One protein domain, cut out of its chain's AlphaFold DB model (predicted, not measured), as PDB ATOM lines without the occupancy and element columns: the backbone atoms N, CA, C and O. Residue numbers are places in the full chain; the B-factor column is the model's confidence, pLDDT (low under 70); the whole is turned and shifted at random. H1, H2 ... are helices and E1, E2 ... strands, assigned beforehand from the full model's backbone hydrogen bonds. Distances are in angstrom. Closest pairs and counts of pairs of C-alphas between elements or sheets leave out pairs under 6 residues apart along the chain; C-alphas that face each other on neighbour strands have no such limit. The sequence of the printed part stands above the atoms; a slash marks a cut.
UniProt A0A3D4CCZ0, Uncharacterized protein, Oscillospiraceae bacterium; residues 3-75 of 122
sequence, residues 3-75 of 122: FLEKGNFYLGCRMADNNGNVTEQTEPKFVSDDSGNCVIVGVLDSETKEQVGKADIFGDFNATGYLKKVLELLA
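Overview. This is residues 3 to 75 of the 122 residues of an uncharacterized protein of Oscillospiraceae bacterium (UniProt A0A3D4CCZ0). A small, strongly curled sheet of four strands, E4, E1, E5 and E6, with the helix H1 packed over one face forms a head, and a long, narrow two-stranded arm, the hairpin of E2 and E3, sticks out from it. E1 leads out toward the arm and E4 leads back from it, while E5 and E6 form a second hairpin in the head. The printed part has 73 residues, with six named strands followed by one named helix, and both sheets are antiparallel. The class is mixed, helices and strands. The whole is loose, with a radius of gyration of the C-alphas of 15.6 A, and elongated, with spans of 49 by 30 by 21 A.

Along the chain. In the larger sheet, E1 is residues 3 to 10, 19.2 A long, and begins at C-alpha 3 (20.351, -28.481, -26.437). E4 is residues 29 to 32, E5 is residues 38 to 44, 18.6 A long, and E6 is residues 51 to 59, 20.0 A long. E1 bends by 73 degrees at residue 6, and E6 bends by 76 degrees at residue 54. In the arm, E2 is residues 13 to 16 and E3 residues 22 to 26, with C-alpha 16 at (55.797, -33.589, -27.960). H1 is residues 63 to 74, 16.4 A long, and ends at C-alpha 74 (13.908, -36.916, -28.280).

Arrangement. The larger sheet runs E4, E1, E5, E6, with E4 and E6 as edge strands, and it is strongly twisted. The pairing of E1 is staggered: residues 3 to 7 pair with E5, where N 5 and O 40 are 3.1 A apart, and residues 7 to 10 pair with E4, where N 10 and O 29 are 2.9 A apart. In the hairpin of E5 and E6, N 41 and O 56 are 2.8 A apart. H1 is on this sheet, two layers with the helix on one face, at a height over the sheet of 8.9 A. It lies over E5 and runs along the strands, at 0 degrees to E5 on the local plane. The closest C-alphas of H1 and E5 are those of Tyr 66 and Val 41, 6.7 A apart. Every O i to N i+4 pair in H1 is within hydrogen-bond range. E1 runs on into E2 at 37 degrees, and E3 runs on into E4 at 21 degrees. Across the hairpin of E2 and E3, N 13 and O 26 are 3.0 A apart. H1 is apart from both E2 and E3.

Size, cuts and confidence. The two C-alphas farthest apart, those of Asn 18 and Ala 75, are 49.6 A from each other. The printed part has no cut. No link is long; the link from E5 to E6, six residues, is short and the others are tight. The mean pLDDT of the printed part is 93.8, and no printed residue is under 70.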
ATOM      1  N   PHE A   3      19.870 -29.753 -25.915       94.81
ATOM      2  CA  PHE A   3      20.351 -28.481 -26.437       94.81
ATOM      3  C   PHE A   3      20.895 -28.648 -27.852       94.81
ATOM      4  O   PHE A   3      21.409 -29.706 -28.227       94.81
ATOM      5  N   LEU A   4      20.746 -27.576 -28.620       96.19
ATOM      6  CA  LEU A   4      21.291 -27.395 -29.952       96.19
ATOM      7  C   LEU A   4      21.854 -25.980 -29.996       96.19
ATOM      8  O   LEU A   4      21.119 -25.033 -29.721       96.19
ATOM      9  N   GLU A   5      23.129 -25.839 -30.328       95.94
ATOM     10  CA  GLU A   5      23.782 -24.534 -30.324       95.94
ATOM     11  C   GLU A   5      24.727 -24.383 -31.512       95.94
ATOM     12  O   GLU A   5      25.357 -25.348 -31.951       95.94
ATOM     13  N   LYS A   6      24.796 -23.164 -32.053       97.50
ATOM     14  CA  LYS A   6      25.661 -22.810 -33.175       97.50
ATOM     15  C   LYS A   6      26.948 -22.170 -32.661       97.50
ATOM     16  O   LYS A   6      26.939 -21.443 -31.669       97.50
ATOM     17  N   GLY A   7      28.064 -22.467 -33.315       97.75
ATOM     18  CA  GLY A   7      29.359 -21.965 -32.886       97.75
ATOM     19  C   GLY A   7      30.526 -22.474 -33.711       97.75
ATOM     20  O   GLY A   7      30.364 -22.976 -34.824       97.75
ATOM     21  N   ASN A   8      31.723 -22.337 -33.151       97.75
ATOM     22  CA  ASN A   8      32.968 -22.804 -33.740       97.75
ATOM     23  C   ASN A   8      33.581 -23.899 -32.870       97.75
ATOM     24  O   ASN A   8      33.688 -23.762 -31.649       97.75
ATOM     25  N   PHE A   9      34.017 -24.979 -33.514       96.38
ATOM     26  CA  PHE A   9      34.760 -26.042 -32.857       96.38
ATOM     27  C   PHE A   9      36.251 -25.926 -33.164       96.38
ATOM     28  O   PHE A   9      36.658 -25.861 -34.324       96.38
ATOM     29  N   TYR A  10      37.061 -25.935 -32.113       94.94
ATOM     30  CA  TYR A  10      38.513 -25.900 -32.196       94.94
ATOM     31  C   TYR A  10      39.056 -27.242 -31.732       94.94
ATOM     32  O   TYR A  10      38.776 -27.679 -30.614       94.94
ATOM     33  N   LEU A  11      39.839 -27.889 -32.593       92.38
ATOM     34  CA  LEU A  11      40.537 -29.116 -32.237       92.38
ATOM     35  C   LEU A  11      41.630 -28.817 -31.214       92.38
ATOM     36  O   LEU A  11      42.325 -27.806 -31.307       92.38
ATOM     37  N   GLY A  12      41.782 -29.730 -30.261       91.81
ATOM     38  CA  GLY A  12      42.921 -29.719 -29.359       91.81
ATOM     39  C   GLY A  12      44.203 -30.097 -30.094       91.81
ATOM     40  O   GLY A  12      44.177 -30.850 -31.071       91.81
ATOM     41  N   CYS A  13      45.328 -29.587 -29.614       93.25
ATOM     42  CA  CYS A  13      46.653 -29.928 -30.108       93.25
ATOM     43  C   CYS A  13      47.472 -30.539 -28.974       93.25
ATOM     44  O   CYS A  13      47.418 -30.071 -27.839       93.25
ATOM     45  N   ARG A  14      48.260 -31.569 -29.282       93.88
ATOM     46  CA  ARG A  14      49.273 -32.106 -28.374       93.88
ATOM     47  C   ARG A  14      50.594 -32.163 -29.117       93.88
ATOM     48  O   ARG A  14      50.716 -32.891 -30.099       93.88
ATOM     49  N   MET A  15      51.569 -31.406 -28.638       93.19
ATOM     50  CA  MET A  15      52.926 -31.398 -29.168       93.19
ATOM     51  C   MET A  15      53.855 -32.108 -28.189       93.19
ATOM     52  O   MET A  15      53.712 -31.979 -26.971       93.19
ATOM     53  N   ALA A  16      54.787 -32.886 -28.732       95.38
ATOM     54  CA  ALA A  16      55.797 -33.589 -27.960       95.38
ATOM     55  C   ALA A  16      57.196 -33.279 -28.500       95.38
ATOM     56  O   ALA A  16      57.359 -32.996 -29.688       95.38
ATOM     57  N   ASP A  17      58.195 -33.327 -27.621       93.44
ATOM     58  CA  ASP A  17      59.604 -33.243 -27.998       93.44
ATOM     59  C   ASP A  17      60.094 -34.538 -28.683       93.44
ATOM     60  O   ASP A  17      59.376 -35.536 -28.791       93.44
ATOM     61  N   ASN A  18      61.358 -34.548 -29.120       93.06
ATOM     62  CA  ASN A  18      61.986 -35.722 -29.743       93.06
ATOM     63  C   ASN A  18      62.096 -36.941 -28.806       93.06
ATOM     64  O   ASN A  18      62.343 -38.049 -29.278       93.06
ATOM     65  N   ASN A  19      61.923 -36.746 -27.497       93.44
ATOM     66  CA  ASN A  19      61.948 -37.800 -26.487       93.44
ATOM     67  C   ASN A  19      60.533 -38.304 -26.141       93.44
ATOM     68  O   ASN A  19      60.390 -39.193 -25.304       93.44
ATOM     69  N   GLY A  20      59.490 -37.753 -26.773       88.69
ATOM     70  CA  GLY A  20      58.091 -38.103 -26.532       88.69
ATOM     71  C   GLY A  20      57.456 -37.419 -25.316       88.69
ATOM     72  O   GLY A  20      56.319 -37.751 -24.970       88.69
ATOM     73  N   ASN A  21      58.134 -36.464 -24.673       93.88
ATOM     74  CA  ASN A  21      57.548 -35.690 -23.580       93.88
ATOM     75  C   ASN A  21      56.630 -34.608 -24.137       93.88
ATOM     76  O   ASN A  21      56.983 -33.913 -25.086       93.88
ATOM     77  N   VAL A  22      55.464 -34.431 -23.519       93.69
ATOM     78  CA  VAL A  22      54.506 -33.394 -23.922       93.69
ATOM     79  C   VAL A  22      55.062 -32.021 -23.575       93.69
ATOM     80  O   VAL A  22      55.370 -31.759 -22.415       93.69
ATOM     81  N   THR A  23      55.160 -31.150 -24.572       93.69
ATOM     82  CA  THR A  23      55.635 -29.771 -24.415       93.69
ATOM     83  C   THR A  23      54.500 -28.758 -24.464       93.69
ATOM     84  O   THR A  23      54.571 -27.730 -23.798       93.69
ATOM     85  N   GLU A  24      53.432 -29.060 -25.202       91.94
ATOM     86  CA  GLU A  24      52.250 -28.211 -25.310       91.94
ATOM     87  C   GLU A  24      50.995 -29.075 -25.450       91.94
ATOM     88  O   GLU A  24      50.989 -30.079 -26.170       91.94
ATOM     89  N   GLN A  25      49.928 -28.687 -24.752       93.19
ATOM     90  CA  GLN A  25      48.629 -29.337 -24.844       93.19
ATOM     91  C   GLN A  25      47.514 -28.298 -24.765       93.19
ATOM     92  O   GLN A  25      47.422 -27.536 -23.803       93.19
ATOM     93  N   THR A  26      46.651 -28.294 -25.773       93.88
ATOM     94  CA  THR A  26      45.398 -27.547 -25.793       93.88
ATOM     95  C   THR A  26      44.250 -28.532 -25.940       93.88
ATOM     96  O   THR A  26      44.289 -29.433 -26.776       93.88
ATOM     97  N   GLU A  27      43.227 -28.382 -25.104       93.50
ATOM     98  CA  GLU A  27      42.037 -29.225 -25.176       93.50
ATOM     99  C   GLU A  27      41.105 -28.751 -26.300       93.50
ATOM    100  O   GLU A  27      41.041 -27.548 -26.587       93.50
ATOM    101  N   PRO A  28      40.361 -29.670 -26.940       92.75
ATOM    102  CA  PRO A  28      39.316 -29.282 -27.868       92.75
ATOM    103  C   PRO A  28      38.250 -28.457 -27.146       92.75
ATOM    104  O   PRO A  28      37.875 -28.750 -26.010       92.75
ATOM    105  N   LYS A  29      37.734 -27.434 -27.823       94.06
ATOM    106  CA  LYS A  29      36.700 -26.560 -27.262       94.06
ATOM    107  C   LYS A  29      35.657 -26.184 -28.299       94.06
ATOM    108  O   LYS A  29      35.974 -25.968 -29.469       94.06
ATOM    109  N   PHE A  30      34.422 -26.055 -27.839       95.44
ATOM    110  CA  PHE A  30      33.340 -25.441 -28.592       95.44
ATOM    111  C   PHE A  30      33.086 -24.040 -28.036       95.44
ATOM    112  O   PHE A  30      33.101 -23.850 -26.820       95.44
ATOM    113  N   VAL A  31      32.894 -23.064 -28.918       96.69
ATOM    114  CA  VAL A  31      32.578 -21.683 -28.545       96.69
ATOM    115  C   VAL A  31      31.344 -21.248 -29.310       96.69
ATOM    116  O   VAL A  31      31.357 -21.250 -30.541       96.69
ATOM    117  N   SER A  32      30.301 -20.876 -28.578       96.50
ATOM    118  CA  SER A  32      29.041 -20.377 -29.118       96.50
ATOM    119  C   SER A  32      29.246 -19.114 -29.948       96.50
ATOM    120  O   SER A  32      29.914 -18.176 -29.508       96.50
ATOM    121  N   ASP A  33      28.688 -19.106 -31.154       97.31
ATOM    122  CA  ASP A  33      28.788 -18.014 -32.120       97.31
ATOM    123  C   ASP A  33      27.721 -18.202 -33.210       97.31
ATOM    124  O   ASP A  33      27.740 -19.190 -33.950       97.31
ATOM    125  N   ASP A  34      26.816 -17.233 -33.352       94.62
ATOM    126  CA  ASP A  34      25.751 -17.251 -34.363       94.62
ATOM    127  C   ASP A  34      26.293 -17.263 -35.806       94.62
ATOM    128  O   ASP A  34      25.627 -17.744 -36.734       94.62
ATOM    129  N   SER A  35      27.519 -16.769 -36.001       95.69
ATOM    130  CA  SER A  35      28.238 -16.780 -37.282       95.69
ATOM    131  C   SER A  35      29.139 -18.007 -37.457       95.69
ATOM    132  O   SER A  35      29.802 -18.136 -38.486       95.69
ATOM    133  N   GLY A  36      29.176 -18.908 -36.473       95.12
ATOM    134  CA  GLY A  36      30.005 -20.106 -36.509       95.12
ATOM    135  C   GLY A  36      29.553 -21.125 -37.559       95.12
ATOM    136  O   GLY A  36      28.412 -21.122 -38.005       95.12
ATOM    137  N   ASN A  37      30.447 -22.029 -37.952       95.75
ATOM    138  CA  ASN A  37      30.168 -23.025 -39.003       95.75
ATOM    139  C   ASN A  37      29.963 -24.442 -38.443       95.75
ATOM    140  O   ASN A  37      30.086 -25.442 -39.155       95.75
ATOM    141  N   CYS A  38      29.704 -24.558 -37.142       97.56
ATOM    142  CA  CYS A  38      29.458 -25.819 -36.459       97.56
ATOM    143  C   CYS A  38      28.185 -25.750 -35.618       97.56
ATOM    144  O   CYS A  38      27.757 -24.689 -35.167       97.56
ATOM    145  N   VAL A  39      27.606 -26.921 -35.383       98.00
ATOM    146  CA  VAL A  39      26.447 -27.129 -34.522       98.00
ATOM    147  C   VAL A  39      26.787 -28.222 -33.521       98.00
ATOM    148  O   VAL A  39      27.227 -29.303 -33.915       98.00
ATOM    149  N   ILE A  40      26.584 -27.948 -32.237       97.44
ATOM    150  CA  ILE A  40      26.715 -28.928 -31.158       97.44
ATOM    151  C   ILE A  40      25.327 -29.400 -30.718       97.44
ATOM    152  O   ILE A  40      24.399 -28.601 -30.586       97.44
ATOM    153  N   VAL A  41      25.181 -30.709 -30.513       97.88
ATOM    154  CA  VAL A  41      23.954 -31.360 -30.040       97.88
ATOM    155  C   VAL A  41      24.284 -32.166 -28.794       97.88
ATOM    156  O   VAL A  41      25.192 -32.998 -28.817       97.88
ATOM    157  N   GLY A  42      23.514 -32.000 -27.727       96.69
ATOM    158  CA  GLY A  42      23.704 -32.812 -26.533       96.69
ATOM    159  C   GLY A  42      22.539 -32.763 -25.562       96.69
ATOM    160  O   GLY A  42      21.454 -32.257 -25.861       96.69
ATOM    161  N   VAL A  43      22.777 -33.312 -24.377       96.25
ATOM    162  CA  VAL A  43      21.813 -33.334 -23.280       96.25
ATOM    163  C   VAL A  43      22.342 -32.462 -22.150       96.25
ATOM    164  O   VAL A  43      23.499 -32.581 -21.763       96.25
ATOM    165  N   LEU A  44      21.487 -31.591 -21.629       95.50
ATOM    166  CA  LEU A  44      21.687 -30.894 -20.368       95.50
ATOM    167  C   LEU A  44      20.879 -31.575 -19.266       95.50
ATOM    168  O   LEU A  44      19.737 -32.010 -19.491       95.50
ATOM    169  N   ASP A  45      21.443 -31.589 -18.068       95.25
ATOM    170  CA  ASP A  45      20.707 -31.859 -16.847       95.25
ATOM    171  C   ASP A  45      19.582 -30.823 -16.702       95.25
ATOM    172  O   ASP A  45      19.747 -29.630 -16.982       95.25
ATOM    173  N   SER A  46      18.382 -31.280 -16.349       90.62
ATOM    174  CA  SER A  46      17.221 -30.393 -16.276       90.62
ATOM    175  C   SER A  46      17.302 -29.390 -15.130       90.62
ATOM    176  O   SER A  46      16.727 -28.306 -15.270       90.62
ATOM    177  N   GLU A  47      17.990 -29.735 -14.045       93.94
ATOM    178  CA  GLU A  47      18.120 -28.924 -12.837       93.94
ATOM    179  C   GLU A  47      19.356 -28.029 -12.913       93.94
ATOM    180  O   GLU A  47      19.225 -26.808 -12.842       93.94
ATOM    181  N   THR A  48      20.539 -28.612 -13.125       95.12
ATOM    182  CA  THR A  48      21.812 -27.870 -13.078       95.12
ATOM    183  C   THR A  48      22.104 -27.099 -14.361       95.12
ATOM    184  O   THR A  48      22.901 -26.164 -14.345       95.12
ATOM    185  N   LYS A  49      21.449 -27.467 -15.473       90.88
ATOM    186  CA  LYS A  49      21.734 -26.973 -16.834       90.88
ATOM    187  C   LYS A  49      23.137 -27.305 -17.340       90.88
ATOM    188  O   LYS A  49      23.538 -26.792 -18.380       90.88
ATOM    189  N   GLU A  50      23.863 -28.182 -16.657       93.06
ATOM    190  CA  GLU A  50      25.170 -28.653 -17.104       93.06
ATOM    191  C   GLU A  50      25.028 -29.766 -18.143       93.06
ATOM    192  O   GLU A  50      24.036 -30.496 -18.170       93.06
ATOM    193  N   GLN A  51      26.033 -29.908 -19.009       92.31
ATOM    194  CA  GLN A  51      26.060 -30.981 -19.995       92.31
ATOM    195  C   GLN A  51      26.183 -32.350 -19.322       92.31
ATOM    196  O   GLN A  51      27.065 -32.587 -18.499       92.31
ATOM    197  N   VAL A  52      25.342 -33.284 -19.760       93.69
ATOM    198  CA  VAL A  52      25.366 -34.683 -19.344       93.69
ATOM    199  C   VAL A  52      25.920 -35.534 -20.479       93.69
ATOM    200  O   VAL A  52      25.365 -35.584 -21.577       93.69
ATOM    201  N   GLY A  53      27.005 -36.250 -20.197       91.56
ATOM    202  CA  GLY A  53      27.630 -37.155 -21.158       91.56
ATOM    203  C   GLY A  53      28.293 -36.430 -22.333       91.56
ATOM    204  O   GLY A  53      28.723 -35.281 -22.231       91.56
ATOM    205  N   LYS A  54      28.434 -37.137 -23.457       92.69
ATOM    206  CA  LYS A  54      29.067 -36.602 -24.668       92.69
ATOM    207  C   LYS A  54      28.068 -35.788 -25.487       92.69
ATOM    208  O   LYS A  54      26.910 -36.179 -25.611       92.69
ATOM    209  N   ALA A  55      28.558 -34.709 -26.083       95.06
ATOM    210  CA  ALA A  55      27.867 -33.971 -27.127       95.06
ATOM    211  C   ALA A  55      28.470 -34.324 -28.492       95.06
ATOM    212  O   ALA A  55      29.665 -34.613 -28.598       95.06
ATOM    213  N   ASP A  56      27.636 -34.300 -29.523       96.56
ATOM    214  CA  ASP A  56      28.032 -34.516 -30.909       96.56
ATOM    215  C   ASP A  56      28.178 -33.168 -31.618       96.56
ATOM    216  O   ASP A  56      27.375 -32.258 -31.408       96.56
ATOM    217  N   ILE A  57      29.199 -33.038 -32.466       96.56
ATOM    218  CA  ILE A  57      29.484 -31.812 -33.219       96.56
ATOM    219  C   ILE A  57      29.367 -32.103 -34.710       96.56
ATOM    220  O   ILE A  57      29.917 -33.079 -35.221       96.56
ATOM    221  N   PHE A  58      28.666 -31.223 -35.412       97.06
ATOM    222  CA  PHE A  58      28.397 -31.294 -36.839       97.06
ATOM    223  C   PHE A  58      28.854 -29.999 -37.509       97.06
ATOM    224  O   PHE A  58      28.842 -28.940 -36.887       97.06
ATOM    225  N   GLY A  59      29.207 -30.059 -38.794       95.38
ATOM    226  CA  GLY A  59      29.222 -28.848 -39.619       95.38
ATOM    227  C   GLY A  59      27.800 -28.301 -39.759       95.38
ATOM    228  O   GLY A  59      26.848 -29.081 -39.841       95.38
ATOM    229  N   ASP A  60      27.642 -26.982 -39.802       91.94
ATOM    230  CA  ASP A  60      26.333 -26.323 -39.922       91.94
ATOM    231  C   ASP A  60      25.581 -26.698 -41.215       91.94
ATOM    232  O   ASP A  60      24.356 -26.842 -41.217       91.94
ATOM    233  N   PHE A  61      26.318 -26.971 -42.292       88.12
ATOM    234  CA  PHE A  61      25.791 -27.473 -43.558       88.12
ATOM    235  C   PHE A  61      25.246 -28.914 -43.475       88.12
ATOM    236  O   PHE A  61      24.522 -29.351 -44.371       88.12
ATOM    237  N   ASN A  62      25.567 -29.678 -42.422       89.19
ATOM    238  CA  ASN A  62      25.103 -31.057 -42.232       89.19
ATOM    239  C   ASN A  62      23.782 -31.119 -41.443       89.19
ATOM    240  O   ASN A  62      23.689 -31.777 -40.402       89.19
ATOM    241  N   ALA A  63      22.748 -30.455 -41.966       88.00
ATOM    242  CA  ALA A  63      21.433 -30.377 -41.326       88.00
ATOM    243  C   ALA A  63      20.809 -31.736 -41.019       88.00
ATOM    244  O   ALA A  63      20.306 -31.969 -39.920       88.00
ATOM    245  N   THR A  64      20.913 -32.673 -41.960       86.44
ATOM    246  CA  THR A  64      20.424 -34.041 -41.778       86.44
ATOM    247  C   THR A  64      21.089 -34.731 -40.586       86.44
ATOM    248  O   THR A  64      20.419 -35.455 -39.854       86.44
ATOM    249  N   GLY A  65      22.390 -34.503 -40.370       90.56
ATOM    250  CA  GLY A  65      23.148 -35.105 -39.277       90.56
ATOM    251  C   GLY A  65      22.660 -34.652 -37.905       90.56
ATOM    252  O   GLY A  65      22.225 -35.485 -37.107       90.56
ATOM    253  N   TYR A  66      22.684 -33.342 -37.638       93.75
ATOM    254  CA  TYR A  66      22.275 -32.841 -36.323       93.75
ATOM    255  C   TYR A  66      20.767 -32.980 -36.081       93.75
ATOM    256  O   TYR A  66      20.370 -33.266 -34.954       93.75
ATOM    257  N   LEU A  67      19.916 -32.879 -37.114       91.69
ATOM    258  CA  LEU A  67      18.478 -33.133 -36.966       91.69
ATOM    259  C   LEU A  67      18.207 -34.587 -36.573       91.69
ATOM    260  O   LEU A  67      17.439 -34.841 -35.645       91.69
ATOM    261  N   LYS A  68      18.865 -35.545 -37.240       90.44
ATOM    262  CA  LYS A  68      18.759 -36.959 -36.877       90.44
ATOM    263  C   LYS A  68      19.156 -37.163 -35.417       90.44
ATOM    264  O   LYS A  68      18.400 -37.784 -34.678       90.44
ATOM    265  N   LYS A  69      20.279 -36.582 -34.983       93.69
ATOM    266  CA  LYS A  69      20.738 -36.698 -33.595       93.69
ATOM    267  C   LYS A  69      19.728 -36.138 -32.590       93.69
ATOM    268  O   LYS A  69      19.466 -36.775 -31.573       93.69
ATOM    269  N   VAL A  70      19.134 -34.977 -32.871       94.25
ATOM    270  CA  VAL A  70      18.085 -34.395 -32.018       94.25
ATOM    271  C   VAL A  70      16.891 -35.345 -31.891       94.25
ATOM    272  O   VAL A  70      16.394 -35.553 -30.787       94.25
ATOM    273  N   LEU A  71      16.450 -35.963 -32.990       92.31
ATOM    274  CA  LEU A  71      15.346 -36.926 -32.961       92.31
ATOM    275  C   LEU A  71      15.703 -38.212 -32.199       92.31
ATOM    276  O   LEU A  71      14.863 -38.705 -31.448       92.31
ATOM    277  N   GLU A  72      16.937 -38.714 -32.334       91.25
ATOM    278  CA  GLU A  72      17.444 -39.861 -31.557       91.25
ATOM    279  C   GLU A  72      17.411 -39.559 -30.052       91.25
ATOM    280  O   GLU A  72      17.065 -40.422 -29.252       91.25
ATOM    281  N   LEU A  73      17.723 -38.322 -29.653       92.38
ATOM    282  CA  LEU A  73      17.651 -37.900 -28.253       92.38
ATOM    283  C   LEU A  73      16.210 -37.669 -27.768       92.38
ATOM    284  O   LEU A  73      15.915 -37.923 -26.601       92.38
ATOM    285  N   LEU A  74      15.313 -37.177 -28.630       91.75
ATOM    286  CA  LEU A  74      13.908 -36.916 -28.280       91.75
ATOM    287  C   LEU A  74      13.093 -38.200 -28.104       91.75
ATOM    288  O   LEU A  74      12.192 -38.245 -27.265       91.75
ATOM    289  N   ALA A  75      13.360 -39.218 -28.919       88.62
ATOM    290  CA  ALA A  75      12.612 -40.469 -28.925       88.62
ATOM    291  C   ALA A  75      13.537 -41.646 -29.294       88.62
ATOM    292  O   ALA A  75      13.449 -42.150 -30.414       88.62
TER     293      ALA A  75